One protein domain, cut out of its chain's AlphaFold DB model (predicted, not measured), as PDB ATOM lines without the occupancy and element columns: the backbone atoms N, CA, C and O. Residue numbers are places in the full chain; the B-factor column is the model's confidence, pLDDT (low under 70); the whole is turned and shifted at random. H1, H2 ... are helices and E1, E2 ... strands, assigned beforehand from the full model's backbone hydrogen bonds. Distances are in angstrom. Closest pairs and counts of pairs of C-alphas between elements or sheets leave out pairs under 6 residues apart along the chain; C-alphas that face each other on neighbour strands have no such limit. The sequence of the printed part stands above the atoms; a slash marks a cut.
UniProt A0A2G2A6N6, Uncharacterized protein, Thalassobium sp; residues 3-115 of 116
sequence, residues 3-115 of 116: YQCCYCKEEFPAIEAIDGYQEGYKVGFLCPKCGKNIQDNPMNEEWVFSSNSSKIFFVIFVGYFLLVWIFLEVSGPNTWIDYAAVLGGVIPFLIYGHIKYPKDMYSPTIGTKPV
ATOM      1  N   TYR A   3      21.964  13.331  11.310       89.62
ATOM      2  CA  TYR A   3      21.336  12.150  11.889       89.62
ATOM      3  C   TYR A   3      21.697  10.912  11.080       89.62
ATOM      4  O   TYR A   3      21.771  10.975   9.854       89.62
ATOM      5  N   GLN A   4      21.851   9.775  11.753       91.19
ATOM      6  CA  GLN A   4      21.848   8.459  11.121       91.19
ATOM      7  C   GLN A   4      20.539   7.734  11.438       91.19
ATOM      8  O   GLN A   4      20.185   7.527  12.605       91.19
ATOM      9  N   CYS A   5      19.812   7.313  10.402       90.94
ATOM     10  CA  CYS A   5      18.558   6.581  10.568       90.94
ATOM     11  C   CYS A   5      18.791   5.191  11.191       90.94
ATOM     12  O   CYS A   5      19.583   4.401  10.677       90.94
ATOM     13  N   CYS A   6      18.039   4.828  12.236       90.81
ATOM     14  CA  CYS A   6      18.137   3.492  12.834       90.81
ATOM     15  C   CYS A   6      17.707   2.350  11.901       90.81
ATOM     16  O   CYS A   6      18.175   1.227  12.084       90.81
ATOM     17  N   TYR A   7      16.844   2.632  10.918       91.25
ATOM     18  CA  TYR A   7      16.307   1.640   9.986       91.25
ATOM     19  C   TYR A   7      17.194   1.443   8.755       91.25
ATOM     20  O   TYR A   7      17.637   0.328   8.505       91.25
ATOM     21  N   CYS A   8      17.458   2.506   7.988       92.31
ATOM     22  CA  CYS A   8      18.212   2.400   6.734       92.31
ATOM     23  C   CYS A   8      19.709   2.703   6.866       92.31
ATOM     24  O   CYS A   8      20.428   2.537   5.890       92.31
ATOM     25  N   LYS A   9      20.184   3.147   8.041       90.81
ATOM     26  CA  LYS A   9      21.587   3.526   8.310       90.81
ATOM     27  C   LYS A   9      22.139   4.678   7.460       90.81
ATOM     28  O   LYS A   9      23.298   5.046   7.631       90.81
ATOM     29  N   GLU A  10      21.301   5.291   6.629       91.12
ATOM     30  CA  GLU A  10      21.633   6.496   5.876       91.12
ATOM     31  C   GLU A  10      21.803   7.704   6.794       91.12
ATOM     32  O   GLU A  10      21.075   7.869   7.784       91.12
ATOM     33  N   GLU A  11      22.751   8.559   6.418       90.94
ATOM     34  CA  GLU A  11      23.008   9.837   7.068       90.94
ATOM     35  C   GLU A  11      22.305  10.970   6.322       90.94
ATOM     36  O   GLU A  11      22.273  11.003   5.089       90.94
ATOM     37  N   PHE A  12      21.746  11.920   7.066       91.19
ATOM     38  CA  PHE A  12      21.131  13.112   6.493       91.19
ATOM     39  C   PHE A  12      21.298  14.322   7.424       91.19
ATOM     40  O   PHE A  12      21.378  14.155   8.648       91.19
ATOM     41  N   PRO A  13      21.368  15.547   6.876       90.19
ATOM     42  CA  PRO A  13      21.399  16.764   7.675       90.19
ATOM     43  C   PRO A  13      20.164  16.865   8.571       90.19
ATOM     44  O   PRO A  13      19.047  16.622   8.120       90.19
ATOM     45  N   ALA A  14      20.337  17.302   9.820       87.06
ATOM     46  CA  ALA A  14      19.208  17.481  10.736       87.06
ATOM     47  C   ALA A  14      18.142  18.461  10.207       87.06
ATOM     48  O   ALA A  14      16.971  18.336  10.547       87.06
ATOM     49  N   ILE A  15      18.540  19.394   9.334       87.88
ATOM     50  CA  ILE A  15      17.638  20.344   8.668       87.88
ATOM     51  C   ILE A  15      16.707  19.688   7.635       87.88
ATOM     52  O   ILE A  15      15.698  20.279   7.275       87.88
ATOM     53  N   GLU A  16      17.051  18.493   7.144       89.12
ATOM     54  CA  GLU A  16      16.242  17.723   6.190       89.12
ATOM     55  C   GLU A  16      15.275  16.761   6.899       89.12
ATOM     56  O   GLU A  16      14.554  16.009   6.242       89.12
ATOM     57  N   ALA A  17      15.264  16.739   8.236       86.81
ATOM     58  CA  ALA A  17      14.299  15.957   8.995       86.81
ATOM     59  C   ALA A  17      12.878  16.480   8.731       86.81
ATOM     60  O   ALA A  17      12.600  17.667   8.902       86.81
ATOM     61  N   ILE A  18      11.977  15.588   8.320       87.00
ATOM     62  CA  ILE A  18      10.586  15.940   8.015       87.00
ATOM     63  C   ILE A  18       9.780  15.856   9.309       87.00
ATOM     64  O   ILE A  18       9.781  14.808   9.957       87.00
ATOM     65  N   ASP A  19       9.091  16.933   9.686       85.62
ATOM     66  CA  ASP A  19       8.286  16.973  10.909       85.62
ATOM     67  C   ASP A  19       7.202  15.884  10.886       85.62
ATOM     68  O   ASP A  19       6.279  15.908  10.070       85.62
ATOM     69  N   GLY A  20       7.314  14.919  11.803       81.94
ATOM     70  CA  GLY A  20       6.386  13.799  11.874       81.94
ATOM     71  C   GLY A  20       4.980  14.225  12.261       81.94
ATOM     72  O   GLY A  20       4.024  13.546  11.888       81.94
ATOM     73  N   TYR A  21       4.828  15.364  12.939       84.62
ATOM     74  CA  TYR A  21       3.520  15.874  13.332       84.62
ATOM     75  C   TYR A  21       2.660  16.264  12.130       84.62
ATOM     76  O   TYR A  21       1.468  15.956  12.096       84.62
ATOM     77  N   GLN A  22       3.272  16.870  11.111       82.69
ATOM     78  CA  GLN A  22       2.581  17.252   9.873       82.69
ATOM     79  C   GLN A  22       2.104  16.030   9.074       82.69
ATOM     80  O   GLN A  22       1.089  16.098   8.387       82.69
ATOM     81  N   GLU A  23       2.780  14.894   9.248       82.69
ATOM     82  CA  GLU A  23       2.475  13.609   8.606       82.69
ATOM     83  C   GLU A  23       1.589  12.691   9.479       82.69
ATOM     84  O   GLU A  23       1.372  11.521   9.157       82.69
ATOM     85  N   GLY A  24       1.059  13.195  10.602       83.06
ATOM     86  CA  GLY A  24       0.114  12.473  11.465       83.06
ATOM     87  C   GLY A  24       0.737  11.642  12.595       83.06
ATOM     88  O   GLY A  24       0.019  10.911  13.286       83.06
ATOM     89  N   TYR A  25       2.047  11.754  12.838       85.00
ATOM     90  CA  TYR A  25       2.711  11.134  13.987       85.00
ATOM     91  C   TYR A  25       2.638  12.023  15.233       85.00
ATOM     92  O   TYR A  25       2.802  13.233  15.181       85.00
ATOM     93  N   LYS A  26       2.432  11.416  16.407       82.00
ATOM     94  CA  LYS A  26       2.343  12.167  17.675       82.00
ATOM     95  C   LYS A  26       3.699  12.661  18.191       82.00
ATOM     96  O   LYS A  26       3.736  13.623  18.949       82.00
ATOM     97  N   VAL A  27       4.778  11.958  17.844       85.31
ATOM     98  CA  VAL A  27       6.150  12.203  18.310       85.31
ATOM     99  C   VAL A  27       7.125  11.757  17.218       85.31
ATOM    100  O   VAL A  27       6.886  10.736  16.564       85.31
ATOM    101  N   GLY A  28       8.236  12.481  17.075       87.75
ATOM    102  CA  GLY A  28       9.336  12.138  16.173       87.75
ATOM    103  C   GLY A  28       9.332  12.923  14.862       87.75
ATOM    104  O   GLY A  28       8.620  13.911  14.705       87.75
ATOM    105  N   PHE A  29      10.176  12.478  13.941       91.19
ATOM    106  CA  PHE A  29      10.348  13.012  12.595       91.19
ATOM    107  C   PHE A  29      10.601  11.868  11.612       91.19
ATOM    108  O   PHE A  29      11.091  10.798  11.983       91.19
ATOM    109  N   LEU A  30      10.286  12.072  10.336       91.62
ATOM    110  CA  LEU A  30      10.533  11.067   9.309       91.62
ATOM    111  C   LEU A  30      11.956  11.195   8.768       91.62
ATOM    112  O   LEU A  30      12.466  12.287   8.507       91.62
ATOM    113  N   CYS A  31      12.580  10.041   8.535       92.19
ATOM    114  CA  CYS A  31      13.798   9.975   7.740       92.19
ATOM    115  C   CYS A  31      13.486  10.361   6.280       92.19
ATOM    116  O   CYS A  31      12.693   9.660   5.646       92.19
ATOM    117  N   PRO A  32      14.163  11.365   5.692       92.69
ATOM    118  CA  PRO A  32      13.903  11.799   4.315       92.69
ATOM    119  C   PRO A  32      14.283  10.747   3.262       92.69
ATOM    120  O   PRO A  32      13.878  10.849   2.109       92.69
ATOM    121  N   LYS A  33      15.067   9.724   3.636       93.12
ATOM    122  CA  LYS A  33      15.513   8.657   2.724       93.12
ATOM    123  C   LYS A  33      14.578   7.449   2.696       93.12
ATOM    124  O   LYS A  33      14.369   6.878   1.633       93.12
ATOM    125  N   CYS A  34      14.037   7.033   3.845       92.38
ATOM    126  CA  CYS A  34      13.212   5.816   3.945       92.38
ATOM    127  C   CYS A  34      11.775   6.047   4.438       92.38
ATOM    128  O   CYS A  34      11.006   5.089   4.520       92.38
ATOM    129  N   GLY A  35      11.414   7.277   4.812       89.75
ATOM    130  CA  GLY A  35      10.069   7.648   5.261       89.75
ATOM    131  C   GLY A  35       9.643   7.045   6.605       89.75
ATOM    132  O   GLY A  35       8.494   7.183   7.005       89.75
ATOM    133  N   LYS A  36      10.532   6.346   7.321       91.25
ATOM    134  CA  LYS A  36      10.217   5.797   8.645       91.25
ATOM    135  C   LYS A  36      10.243   6.896   9.702       91.25
ATOM    136  O   LYS A  36      11.193   7.678   9.738       91.25
ATOM    137  N   ASN A  37       9.239   6.892  10.581       91.69
ATOM    138  CA  ASN A  37       9.210   7.747  11.762       91.69
ATOM    139  C   ASN A  37      10.266   7.283  12.775       91.69
ATOM    140  O   ASN A  37      10.309   6.115  13.175       91.69
ATOM    141  N   ILE A  38      11.123   8.210  13.166       91.06
ATOM    142  CA  ILE A  38      12.243   8.037  14.084       91.06
ATOM    143  C   ILE A  38      12.230   9.196  15.077       91.06
ATOM    144  O   ILE A  38      11.559  10.204  14.888       91.06
ATOM    145  N   GLN A  39      12.953   9.048  16.172       89.19
ATOM    146  CA  GLN A  39      13.141  10.123  17.134       89.19
ATOM    147  C   GLN A  39      14.622  10.282  17.423       89.19
ATOM    148  O   GLN A  39      15.396   9.316  17.359       89.19
ATOM    149  N   ASP A  40      14.988  11.510  17.770       82.44
ATOM    150  CA  ASP A  40      16.299  11.778  18.328       82.44
ATOM    151  C   ASP A  40      16.474  10.971  19.624       82.44
ATOM    152  O   ASP A  40      15.502  10.611  20.308       82.44
ATOM    153  N   ASN A  41      17.714  10.638  19.958       76.12
ATOM    154  CA  ASN A  41      18.036   9.879  21.151       76.12
ATOM    155  C   ASN A  41      18.794  10.726  22.183       76.12
ATOM    156  O   ASN A  41      19.939  10.408  22.483       76.12
ATOM    157  N   PRO A  42      18.149  11.727  22.813       63.84
ATOM    158  CA  PRO A  42      18.838  12.693  23.672       63.84
ATOM    159  C   PRO A  42      19.408  12.098  24.971       63.84
ATOM    160  O   PRO A  42      20.261  12.702  25.603       63.84
ATOM    161  N   MET A  43      18.935  10.924  25.417       56.38
ATOM    162  CA  MET A  43      19.441  10.285  26.648       56.38
ATOM    163  C   MET A  43      20.546   9.252  26.402       56.38
ATOM    164  O   MET A  43      21.307   8.961  27.314       56.38
ATOM    165  N   ASN A  44      20.622   8.693  25.193       58.81
ATOM    166  CA  ASN A  44      21.598   7.676  24.799       58.81
ATOM    167  C   ASN A  44      22.146   8.054  23.419       58.81
ATOM    168  O   ASN A  44      22.053   7.253  22.489       58.81
ATOM    169  N   GLU A  45      22.618   9.292  23.265       64.25
ATOM    170  CA  GLU A  45      23.192   9.772  22.008       64.25
ATOM    171  C   GLU A  45      24.326   8.827  21.613       64.25
ATOM    172  O   GLU A  45      25.410   8.829  22.199       64.25
ATOM    173  N   GLU A  46      24.055   7.943  20.658       71.69
ATOM    174  CA  GLU A  46      25.068   7.044  20.145       71.69
ATOM    175  C   GLU A  46      25.821   7.837  19.084       71.69
ATOM    176  O   GLU A  46      25.328   8.051  17.974       71.69
ATOM    177  N   TRP A  47      26.984   8.356  19.477       78.62
ATOM    178  CA  TRP A  47      27.879   9.072  18.578       78.62
ATOM    179  C   TRP A  47      28.341   8.107  17.493       78.62
ATOM    180  O   TRP A  47      29.051   7.130  17.760       78.62
ATOM    181  N   VAL A  48      27.915   8.375  16.263       85.12
ATOM    182  CA  VAL A  48      28.282   7.565  15.109       85.12
ATOM    183  C   VAL A  48      29.586   8.117  14.559       85.12
ATOM    184  O   VAL A  48      29.623   9.168  13.925       85.12
ATOM    185  N   PHE A  49      30.661   7.383  14.818       86.31
ATOM    186  CA  PHE A  49      31.982   7.687  14.287       86.31
ATOM    187  C   PHE A  49      32.143   7.104  12.886       86.31
ATOM    188  O   PHE A  49      31.760   5.959  12.636       86.31
ATOM    189  N   SER A  50      32.786   7.855  11.991       86.38
ATOM    190  CA  SER A  50      33.079   7.401  10.625       86.38
ATOM    191  C   SER A  50      33.940   6.131  10.579       86.38
ATOM    192  O   SER A  50      33.867   5.348   9.633       86.38
ATOM    193  N   SER A  51      34.780   5.925  11.597       88.38
ATOM    194  CA  SER A  51      35.700   4.792  11.684       88.38
ATOM    195  C   SER A  51      36.099   4.479  13.125       88.38
ATOM    196  O   SER A  51      36.117   5.359  13.990       88.38
ATOM    197  N   ASN A  52      36.541   3.245  13.385       90.50
ATOM    198  CA  ASN A  52      37.068   2.885  14.705       90.50
ATOM    199  C   ASN A  52      38.304   3.726  15.087       90.50
ATOM    200  O   ASN A  52      38.486   4.077  16.249       90.50
ATOM    201  N   SER A  53      39.130   4.115  14.109       90.88
ATOM    202  CA  SER A  53      40.282   4.990  14.350       90.88
ATOM    203  C   SER A  53      39.872   6.399  14.780       90.88
ATOM    204  O   SER A  53      40.489   6.937  15.693       90.88
ATOM    205  N   SER A  54      38.823   6.975  14.179       90.06
ATOM    206  CA  SER A  54      38.288   8.279  14.604       90.06
ATOM    207  C   SER A  54      37.729   8.234  16.030       90.06
ATOM    208  O   SER A  54      37.997   9.132  16.823       90.06
ATOM    209  N   LYS A  55      37.060   7.132  16.402       90.56
ATOM    210  CA  LYS A  55      36.589   6.888  17.770       90.56
ATOM    211  C   LYS A  55      37.747   6.813  18.764       90.56
ATOM    212  O   LYS A  55      37.717   7.481  19.791       90.56
ATOM    213  N   ILE A  56      38.780   6.023  18.460       92.38
ATOM    214  CA  ILE A  56      39.975   5.910  19.311       92.38
ATOM    215  C   ILE A  56      40.662   7.272  19.447       92.38
ATOM    216  O   ILE A  56      41.002   7.669  20.558       92.38
ATOM    217  N   PHE A  57      40.824   8.003  18.341       92.62
ATOM    218  CA  PHE A  57      41.384   9.353  18.356       92.62
ATOM    219  C   PHE A  57      40.581  10.285  19.268       92.62
ATOM    220  O   PHE A  57      41.176  10.952  20.109       92.62
ATOM    221  N   PHE A  58      39.252  10.287  19.156       90.31
ATOM    222  CA  PHE A  58      38.381  11.096  20.005       90.31
ATOM    223  C   PHE A  58      38.537  10.748  21.492       90.31
ATOM    224  O   PHE A  58      38.680  11.645  22.317       90.31
ATOM    225  N   VAL A  59      38.594   9.458  21.842       91.75
ATOM    226  CA  VAL A  59      38.817   9.021  23.233       91.75
ATOM    227  C   VAL A  59      40.179   9.490  23.754       91.75
ATOM    228  O   VAL A  59      40.259  10.009  24.866       91.75
ATOM    229  N   ILE A  60      41.243   9.351  22.955       93.31
ATOM    230  CA  ILE A  60      42.586   9.832  23.317       93.31
ATOM    231  C   ILE A  60      42.579  11.351  23.493       93.31
ATOM    232  O   ILE A  60      43.148  11.854  24.456       93.31
ATOM    233  N   PHE A  61      41.919  12.074  22.591       91.31
ATOM    234  CA  PHE A  61      41.811  13.526  22.632       91.31
ATOM    235  C   PHE A  61      41.098  14.003  23.904       91.31
ATOM    236  O   PHE A  61      41.644  14.826  24.635       91.31
ATOM    237  N   VAL A  62      39.935  13.432  24.233       91.19
ATOM    238  CA  VAL A  62      39.208  13.742  25.477       91.19
ATOM    239  C   VAL A  62      40.047  13.388  26.708       91.19
ATOM    240  O   VAL A  62      40.142  14.187  27.637       91.19
ATOM    241  N   GLY A  63      40.704  12.225  26.705       94.31
ATOM    242  CA  GLY A  63      41.595  11.812  27.789       94.31
ATOM    243  C   GLY A  63      42.772  12.770  27.984       94.31
ATOM    244  O   GLY A  63      43.082  13.140  29.113       94.31
ATOM    245  N   TYR A  64      43.387  13.230  26.895       92.50
ATOM    246  CA  TYR A  64      44.452  14.228  26.929       92.50
ATOM    247  C   TYR A  64      43.964  15.553  27.529       92.50
ATOM    248  O   TYR A  64      44.615  16.085  28.424       92.50
ATOM    249  N   PHE A  65      42.796  16.049  27.104       90.75
ATOM    250  CA  PHE A  65      42.202  17.266  27.668       90.75
ATOM    251  C   PHE A  65      41.922  17.143  29.170       90.75
ATOM    252  O   PHE A  65      42.202  18.078  29.916       90.75
ATOM    253  N   LEU A  66      41.432  15.987  29.627       93.25
ATOM    254  CA  LEU A  66      41.227  15.727  31.054       93.25
ATOM    255  C   LEU A  66      42.548  15.715  31.830       93.25
ATOM    256  O   LEU A  66      42.628  16.318  32.896       93.25
ATOM    257  N   LEU A  67      43.592  15.071  31.300       92.25
ATOM    258  CA  LEU A  67      44.913  15.042  31.935       92.25
ATOM    259  C   LEU A  67      45.542  16.435  32.011       92.25
ATOM    260  O   LEU A  67      46.094  16.796  33.045       92.25
ATOM    261  N   VAL A  68      45.428  17.222  30.941       91.50
ATOM    262  CA  VAL A  68      45.862  18.624  30.903       91.50
ATOM    263  C   VAL A  68      45.112  19.455  31.941       91.50
ATOM    264  O   VAL A  68      45.732  20.235  32.659       91.50
ATOM    265  N   TRP A  69      43.793  19.287  32.039       89.62
ATOM    266  CA  TRP A  69      42.981  20.014  33.009       89.62
ATOM    267  C   TRP A  69      43.376  19.668  34.449       89.62
ATOM    268  O   TRP A  69      43.627  20.570  35.241       89.62
ATOM    269  N   ILE A  70      43.534  18.376  34.761       90.75
ATOM    270  CA  ILE A  70      44.022  17.919  36.071       90.75
ATOM    271  C   ILE A  70      45.414  18.485  36.355       90.75
ATOM    272  O   ILE A  70      45.660  18.955  37.462       90.75
ATOM    273  N   PHE A  71      46.319  18.450  35.373       88.06
ATOM    274  CA  PHE A  71      47.663  19.000  35.524       88.06
ATOM    275  C   PHE A  71      47.601  20.469  35.932       88.06
ATOM    276  O   PHE A  71      48.183  20.804  36.953       88.06
ATOM    277  N   LEU A  72      46.841  21.296  35.204       88.88
ATOM    278  CA  LEU A  72      46.697  22.724  35.488       88.88
ATOM    279  C   LEU A  72      46.019  23.012  36.837       88.88
ATOM    280  O   LEU A  72      46.346  24.011  37.468       88.88
ATOM    281  N   GLU A  73      45.083  22.175  37.285       87.81
ATOM    282  CA  GLU A  73      44.398  22.372  38.570       87.81
ATOM    283  C   GLU A  73      45.289  21.977  39.764       87.81
ATOM    284  O   GLU A  73      45.219  22.573  40.838       87.81
ATOM    285  N   VAL A  74      46.144  20.964  39.586       87.44
ATOM    286  CA  VAL A  74      46.968  20.381  40.660       87.44
ATOM    287  C   VAL A  74      48.359  21.025  40.756       87.44
ATOM    288  O   VAL A  74      48.971  20.994  41.824       87.44
ATOM    289  N   SER A  75      48.872  21.632  39.684       79.25
ATOM    290  CA  SER A  75      50.245  22.163  39.575       79.25
ATOM    291  C   SER A  75      50.557  23.399  40.437       79.25
ATOM    292  O   SER A  75      51.681  23.900  40.400       79.25
ATOM    293  N   GLY A  76      49.630  23.881  41.267       79.12
ATOM    294  CA  GLY A  76      49.829  25.102  42.047       79.12
ATOM    295  C   GLY A  76      49.789  26.350  41.150       79.12
ATOM    296  O   GLY A  76      49.018  26.383  40.192       79.12
ATOM    297  N   PRO A  77      50.548  27.423  41.446       85.31
ATOM    298  CA  PRO A  77      50.509  28.632  40.630       85.31
ATOM    299  C   PRO A  77      51.125  28.384  39.247       85.31
ATOM    300  O   PRO A  77      52.344  28.325  39.096       85.31
ATOM    301  N   ASN A  78      50.263  28.282  38.237       86.50
ATOM    302  CA  ASN A  78      50.671  28.148  36.843       86.50
ATOM    303  C   ASN A  78      51.345  29.418  36.323       86.50
ATOM    304  O   ASN A  78      50.903  30.543  36.572       86.50
ATOM    305  N   THR A  79      52.388  29.225  35.528       90.94
ATOM    306  CA  THR A  79      53.076  30.279  34.789       90.94
ATOM    307  C   THR A  79      52.676  30.252  33.316       90.94
ATOM    308  O   THR A  79      52.053  29.315  32.821       90.94
ATOM    309  N   TRP A  80      53.070  31.280  32.562       90.31
ATOM    310  CA  TRP A  80      52.837  31.330  31.114       90.31
ATOM    311  C   TRP A  80      53.486  30.157  30.348       90.31
ATOM    312  O   TRP A  80      53.011  29.803  29.268       90.31
ATOM    313  N   ILE A  81      54.537  29.537  30.904       89.38
ATOM    314  CA  ILE A  81      55.235  28.389  30.307       89.38
ATOM    315  C   ILE A  81      54.341  27.146  30.329       89.38
ATOM    316  O   ILE A  81      54.286  26.422  29.336       89.38
ATOM    317  N   ASP A  82      53.590  26.936  31.412       88.50
ATOM    318  CA  ASP A  82      52.681  25.795  31.560       88.50
ATOM    319  C   ASP A  82      51.565  25.852  30.508       88.50
ATOM    320  O   ASP A  82      51.300  24.876  29.803       88.50
ATOM    321  N   TYR A  83      50.985  27.038  30.302       89.31
ATOM    322  CA  TYR A  83      49.993  27.258  29.248       89.31
ATOM    323  C   TYR A  83      50.581  27.090  27.842       89.31
ATOM    324  O   TYR A  83      49.935  26.501  26.975       89.31
ATOM    325  N   ALA A  84      51.807  27.568  27.601       91.31
ATOM    326  CA  ALA A  84      52.481  27.388  26.317       91.31
ATOM    327  C   ALA A  84      52.756  25.904  26.017       91.31
ATOM    328  O   ALA A  84      52.550  25.461  24.886       91.31
ATOM    329  N   ALA A  85      53.155  25.122  27.025       88.44
ATOM    330  CA  ALA A  85      53.359  23.681  26.898       88.44
ATOM    331  C   ALA A  85      52.048  22.947  26.577       88.44
ATOM    332  O   ALA A  85      52.010  22.112  25.670       88.44
ATOM    333  N   VAL A  86      50.956  23.307  27.258       90.88
ATOM    334  CA  VAL A  86      49.616  22.774  26.973       90.88
ATOM    335  C   VAL A  86      49.185  23.092  25.540       90.88
ATOM    336  O   VAL A  86      48.789  22.189  24.805       90.88
ATOM    337  N   LEU A  87      49.314  24.348  25.102       91.06
ATOM    338  CA  LEU A  87      48.982  24.743  23.728       91.06
ATOM    339  C   LEU A  87      49.842  24.002  22.698       91.06
ATOM    340  O   LEU A  87      49.322  23.555  21.674       91.06
ATOM    341  N   GLY A  88      51.131  23.815  22.993       91.12
ATOM    342  CA  GLY A  88      52.057  23.046  22.166       91.12
ATOM    343  C   GLY A  88      51.633  21.590  21.958       91.12
ATOM    344  O   GLY A  88      51.951  21.024  20.918       91.12
ATOM    345  N   GLY A  89      50.882  20.995  22.892       88.12
ATOM    346  CA  GLY A  89      50.297  19.663  22.720       88.12
ATOM    347  C   GLY A  89      48.895  19.672  22.101       88.12
ATOM    348  O   GLY A  89      48.615  18.861  21.217       88.12
ATOM    349  N   VAL A  90      48.028  20.616  22.483       90.69
ATOM    350  CA  VAL A  90      46.657  20.728  21.946       90.69
ATOM    351  C   VAL A  90      46.657  21.038  20.443       90.69
ATOM    352  O   VAL A  90      45.904  20.422  19.688       90.69
ATOM    353  N   ILE A  91      47.497  21.974  19.990       92.50
ATOM    354  CA  ILE A  91      47.492  22.452  18.599       92.50
ATOM    355  C   ILE A  91      47.800  21.319  17.599       92.50
ATOM    356  O   ILE A  91      47.005  21.133  16.675       92.50
ATOM    357  N   PRO A  92      48.870  20.511  17.759       93.00
ATOM    358  CA  PRO A  92      49.121  19.369  16.878       93.00
ATOM    359  C   PRO A  92      47.972  18.360  16.837       93.00
ATOM    360  O   PRO A  92      47.650  17.852  15.763       93.00
ATOM    361  N   PHE A  93      47.325  18.093  17.978       90.56
ATOM    362  CA  PHE A  93      46.157  17.209  18.044       90.56
ATOM    363  C   PHE A  93      44.999  17.737  17.194       90.56
ATOM    364  O   PHE A  93      44.425  16.983  16.405       90.56
ATOM    365  N   LEU A  94      44.690  19.032  17.313       91.50
ATOM    366  CA  LEU A  94      43.644  19.680  16.519       91.50
ATOM    367  C   LEU A  94      43.973  19.663  15.021       91.50
ATOM    368  O   LEU A  94      43.100  19.348  14.215       91.50
ATOM    369  N   ILE A  95      45.226  19.940  14.643       94.25
ATOM    370  CA  ILE A  95      45.669  19.900  13.239       94.25
ATOM    371  C   ILE A  95      45.539  18.481  12.674       94.25
ATOM    372  O   ILE A  95      44.989  18.292  11.588       94.25
ATOM    373  N   TYR A  96      46.011  17.470  13.407       93.38
ATOM    374  CA  TYR A  96      45.923  16.080  12.966       93.38
ATOM    375  C   TYR A  96      44.466  15.629  12.805       93.38
ATOM    376  O   TYR A  96      44.115  15.026  11.788       93.38
ATOM    377  N   GLY A  97      43.613  15.958  13.779       91.62
ATOM    378  CA  GLY A  97      42.182  15.675  13.714       91.62
ATOM    379  C   GLY A  97      41.511  16.358  12.521       91.62
ATOM    380  O   GLY A  97      40.773  15.699  11.792       91.62
ATOM    381  N   HIS A  98      41.835  17.629  12.257       91.31
ATOM    382  CA  HIS A  98      41.292  18.381  11.122       91.31
ATOM    383  C   HIS A  98      41.623  17.713   9.785       91.31
ATOM    384  O   HIS A  98      40.757  17.576   8.925       91.31
ATOM    385  N   ILE A  99      42.870  17.267   9.618       92.81
ATOM    386  CA  ILE A  99      43.333  16.650   8.371       92.81
ATOM    387  C   ILE A  99      42.736  15.250   8.194       92.81
ATOM    388  O   ILE A  99      42.359  14.876   7.085       92.81
ATOM    389  N   LYS A 100      42.672  14.452   9.266       93.38
ATOM    390  CA  LYS A 100      42.389  13.014   9.151       93.38
ATOM    391  C   LYS A 100      40.953  12.614   9.473       93.38
ATOM    392  O   LYS A 100      40.463  11.644   8.903       93.38
ATOM    393  N   TYR A 101      40.283  13.349  10.355       90.56
ATOM    394  CA  TYR A 101      38.920  13.070  10.812       90.56
ATOM    395  C   TYR A 101      38.018  14.323  10.753       90.56
ATOM    396  O   TYR A 101      37.335  14.632  11.732       90.56
ATOM    397  N   PRO A 102      37.962  15.055   9.617       86.88
ATOM    398  CA  PRO A 102      37.216  16.313   9.525       86.88
ATOM    399  C   PRO A 102      35.714  16.128   9.774       86.88
ATOM    400  O   PRO A 102      35.082  16.957  10.424       86.88
ATOM    401  N   LYS A 103      35.138  15.017   9.293       85.31
ATOM    402  CA  LYS A 103      33.719  14.702   9.490       85.31
ATOM    403  C   LYS A 103      33.375  14.606  10.978       85.31
ATOM    404  O   LYS A 103      32.470  15.297  11.428       85.31
ATOM    405  N   ASP A 104      34.125  13.803  11.730       84.62
ATOM    406  CA  ASP A 104      33.845  13.554  13.148       84.62
ATOM    407  C   ASP A 104      34.193  14.767  14.038       84.62
ATOM    408  O   ASP A 104      33.608  14.922  15.105       84.62
ATOM    409  N   MET A 105      35.099  15.657  13.599       81.62
ATOM    410  CA  MET A 105      35.417  16.901  14.319       81.62
ATOM    411  C   MET A 105      34.390  18.021  14.123       81.62
ATOM    412  O   MET A 105      34.099  18.741  15.075       81.62
ATOM    413  N   TYR A 106      33.882  18.218  12.902       81.62
ATOM    414  CA  TYR A 106      33.090  19.415  12.568       81.62
ATOM    415  C   TYR A 106      31.618  19.132  12.289       81.62
ATOM    416  O   TYR A 106      30.787  20.034  12.384       81.62
ATOM    417  N   SER A 107      31.274  17.896  11.933       81.88
ATOM    418  CA  SER A 107      29.909  17.517  11.581       81.88
ATOM    419  C   SER A 107      29.550  16.163  12.194       81.88
ATOM    420  O   SER A 107      29.351  15.196  11.452       81.88
ATOM    421  N   PRO A 108      29.438  16.089  13.533       81.25
ATOM    422  CA  PRO A 108      29.118  14.844  14.211       81.25
ATOM    423  C   PRO A 108      27.762  14.306  13.747       81.25
ATOM    424  O   PRO A 108      26.814  15.067  13.490       81.25
ATOM    425  N   THR A 109      27.702  12.981  13.642       87.19
ATOM    426  CA  THR A 109      26.500  12.234  13.286       87.19
ATOM    427  C   THR A 109      25.934  11.574  14.540       87.19
ATOM    428  O   THR A 109      26.637  10.852  15.248       87.19
ATOM    429  N   ILE A 110      24.651  11.813  14.804       86.69
ATOM    430  CA  ILE A 110      23.928  11.270  15.956       86.69
ATOM    431  C   ILE A 110      23.025  10.128  15.483       86.69
ATOM    432  O   ILE A 110      22.266  10.269  14.518       86.69
ATOM    433  N   GLY A 111      23.103   8.980  16.155       86.50
ATOM    434  CA  GLY A 111      22.209   7.853  15.911       86.50
ATOM    435  C   GLY A 111      20.781   8.141  16.382       86.50
ATOM    436  O   GLY A 111      20.557   8.568  17.512       86.50
ATOM    437  N   THR A 112      19.798   7.867  15.526       88.75
ATOM    438  CA  THR A 112      18.369   7.966  15.879       88.75
ATOM    439  C   THR A 112      17.844   6.651  16.455       88.75
ATOM    440  O   THR A 112      18.514   5.620  16.385       88.75
ATOM    441  N   LYS A 113      16.636   6.657  17.028       88.38
ATOM    442  CA  LYS A 113      15.964   5.450  17.541       88.38
ATOM    443  C   LYS A 113      14.524   5.350  17.019       88.38
ATOM    444  O   LYS A 113      13.942   6.369  16.643       88.38
ATOM    445  N   PRO A 114      13.917   4.151  17.014       86.50
ATOM    446  CA  PRO A 114      12.511   4.006  16.652       86.50
ATOM    447  C   PRO A 114      11.598   4.733  17.653       86.50
ATOM    448  O   PRO A 114      11.896   4.800  18.853       86.50
ATOM    449  N   VAL A 115      10.478   5.267  17.159       84.25
ATOM    450  CA  VAL A 115       9.391   5.791  18.001       84.25
ATOM    451  C   VAL A 115       8.582   4.597  18.513       84.25
ATOM    452  O   VAL A 115       8.147   3.771  17.711       84.25
TER     453      VAL A 115
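Overview. This is residues 3 to 115 of the 116 residues of an uncharacterized protein of Thalassobium sp (UniProt A0A2G2A6N6). The model is a long helical hairpin, H1 and H2 side by side, with a small head of loops and short strands beyond its open end. The short helix H3 and residues 42 to 51 lie between the hairpin and the head, while the turn at the hairpin's other end, with residues 73 to 81, sticks out. The printed part has 113 residues with three named helices and three named strands, in the order E1, E2, H1, H2, H3, E3, and its class is mostly helix. It is only just loose, close to extended, with a radius of gyration of the C-alphas of 19.4 A. The C-alphas span 60 by 27 by 21 A, a rod.

Along the chain. E1 is residues 11 to 13, with C-alpha 11 at (23.008, 9.837, 7.068). E2 is residues 37 to 39. H1 is residues 52 to 74, 32.8 A from C-alpha 52 at (37.068, 2.885, 14.705) to C-alpha 74. H2 is residues 80 to 100 and measures 30.4 A from first to last C-alpha. H3 is residues 102 to 106. E3 is residues 109 to 111, ending with C-alpha 111 at (22.209, 7.853, 15.911).

Arrangement. E1, E2 and E3 pair with no named strand. The closest C-alphas of E1 and E3, those of Glu 11 and Thr 109, are 7.5 A apart. Short antiparallel pairings join residues 18 to 19 with 29 to 30, and residues 29 to 30 with 37 to 38 of E2. Residues 38 to 39 of E2 pair antiparallel with 113 to 114, and residues 47 to 48 with 109 to 110 of E3. H1 and H2 form a helical hairpin: they touch, at a shallow tilt of 9 degrees, opposite ways, and their closest C-alphas, those of Val 68 and Val 86, are 6.8 A apart. H3 is close to H1 but not clearly touching, the closest C-alphas being those of Ser 54 and Asp 104 at 7.0 A. H3 is also close to H2 but not clearly touching, with the C-alphas of His 98 and Met 105 closest at 6.9 A. H3 and E3 meet only through their link. E1 and E2 are apart, and both are apart from H1, H2 and H3. In H1 and H3 every O i to N i+4 pair is within hydrogen-bond range; in H2, 15 of 17 are.

Size, cuts and confidence. The C-alphas of Gly 24 and Thr 79, the two farthest apart, are 60.5 A apart. The printed part has no cut. The links E1 to E2, with 23 residues, and E2 to H1, with 12, are long. The mean pLDDT of the printed part is 87.5, and residues 42 to 45 are under 70.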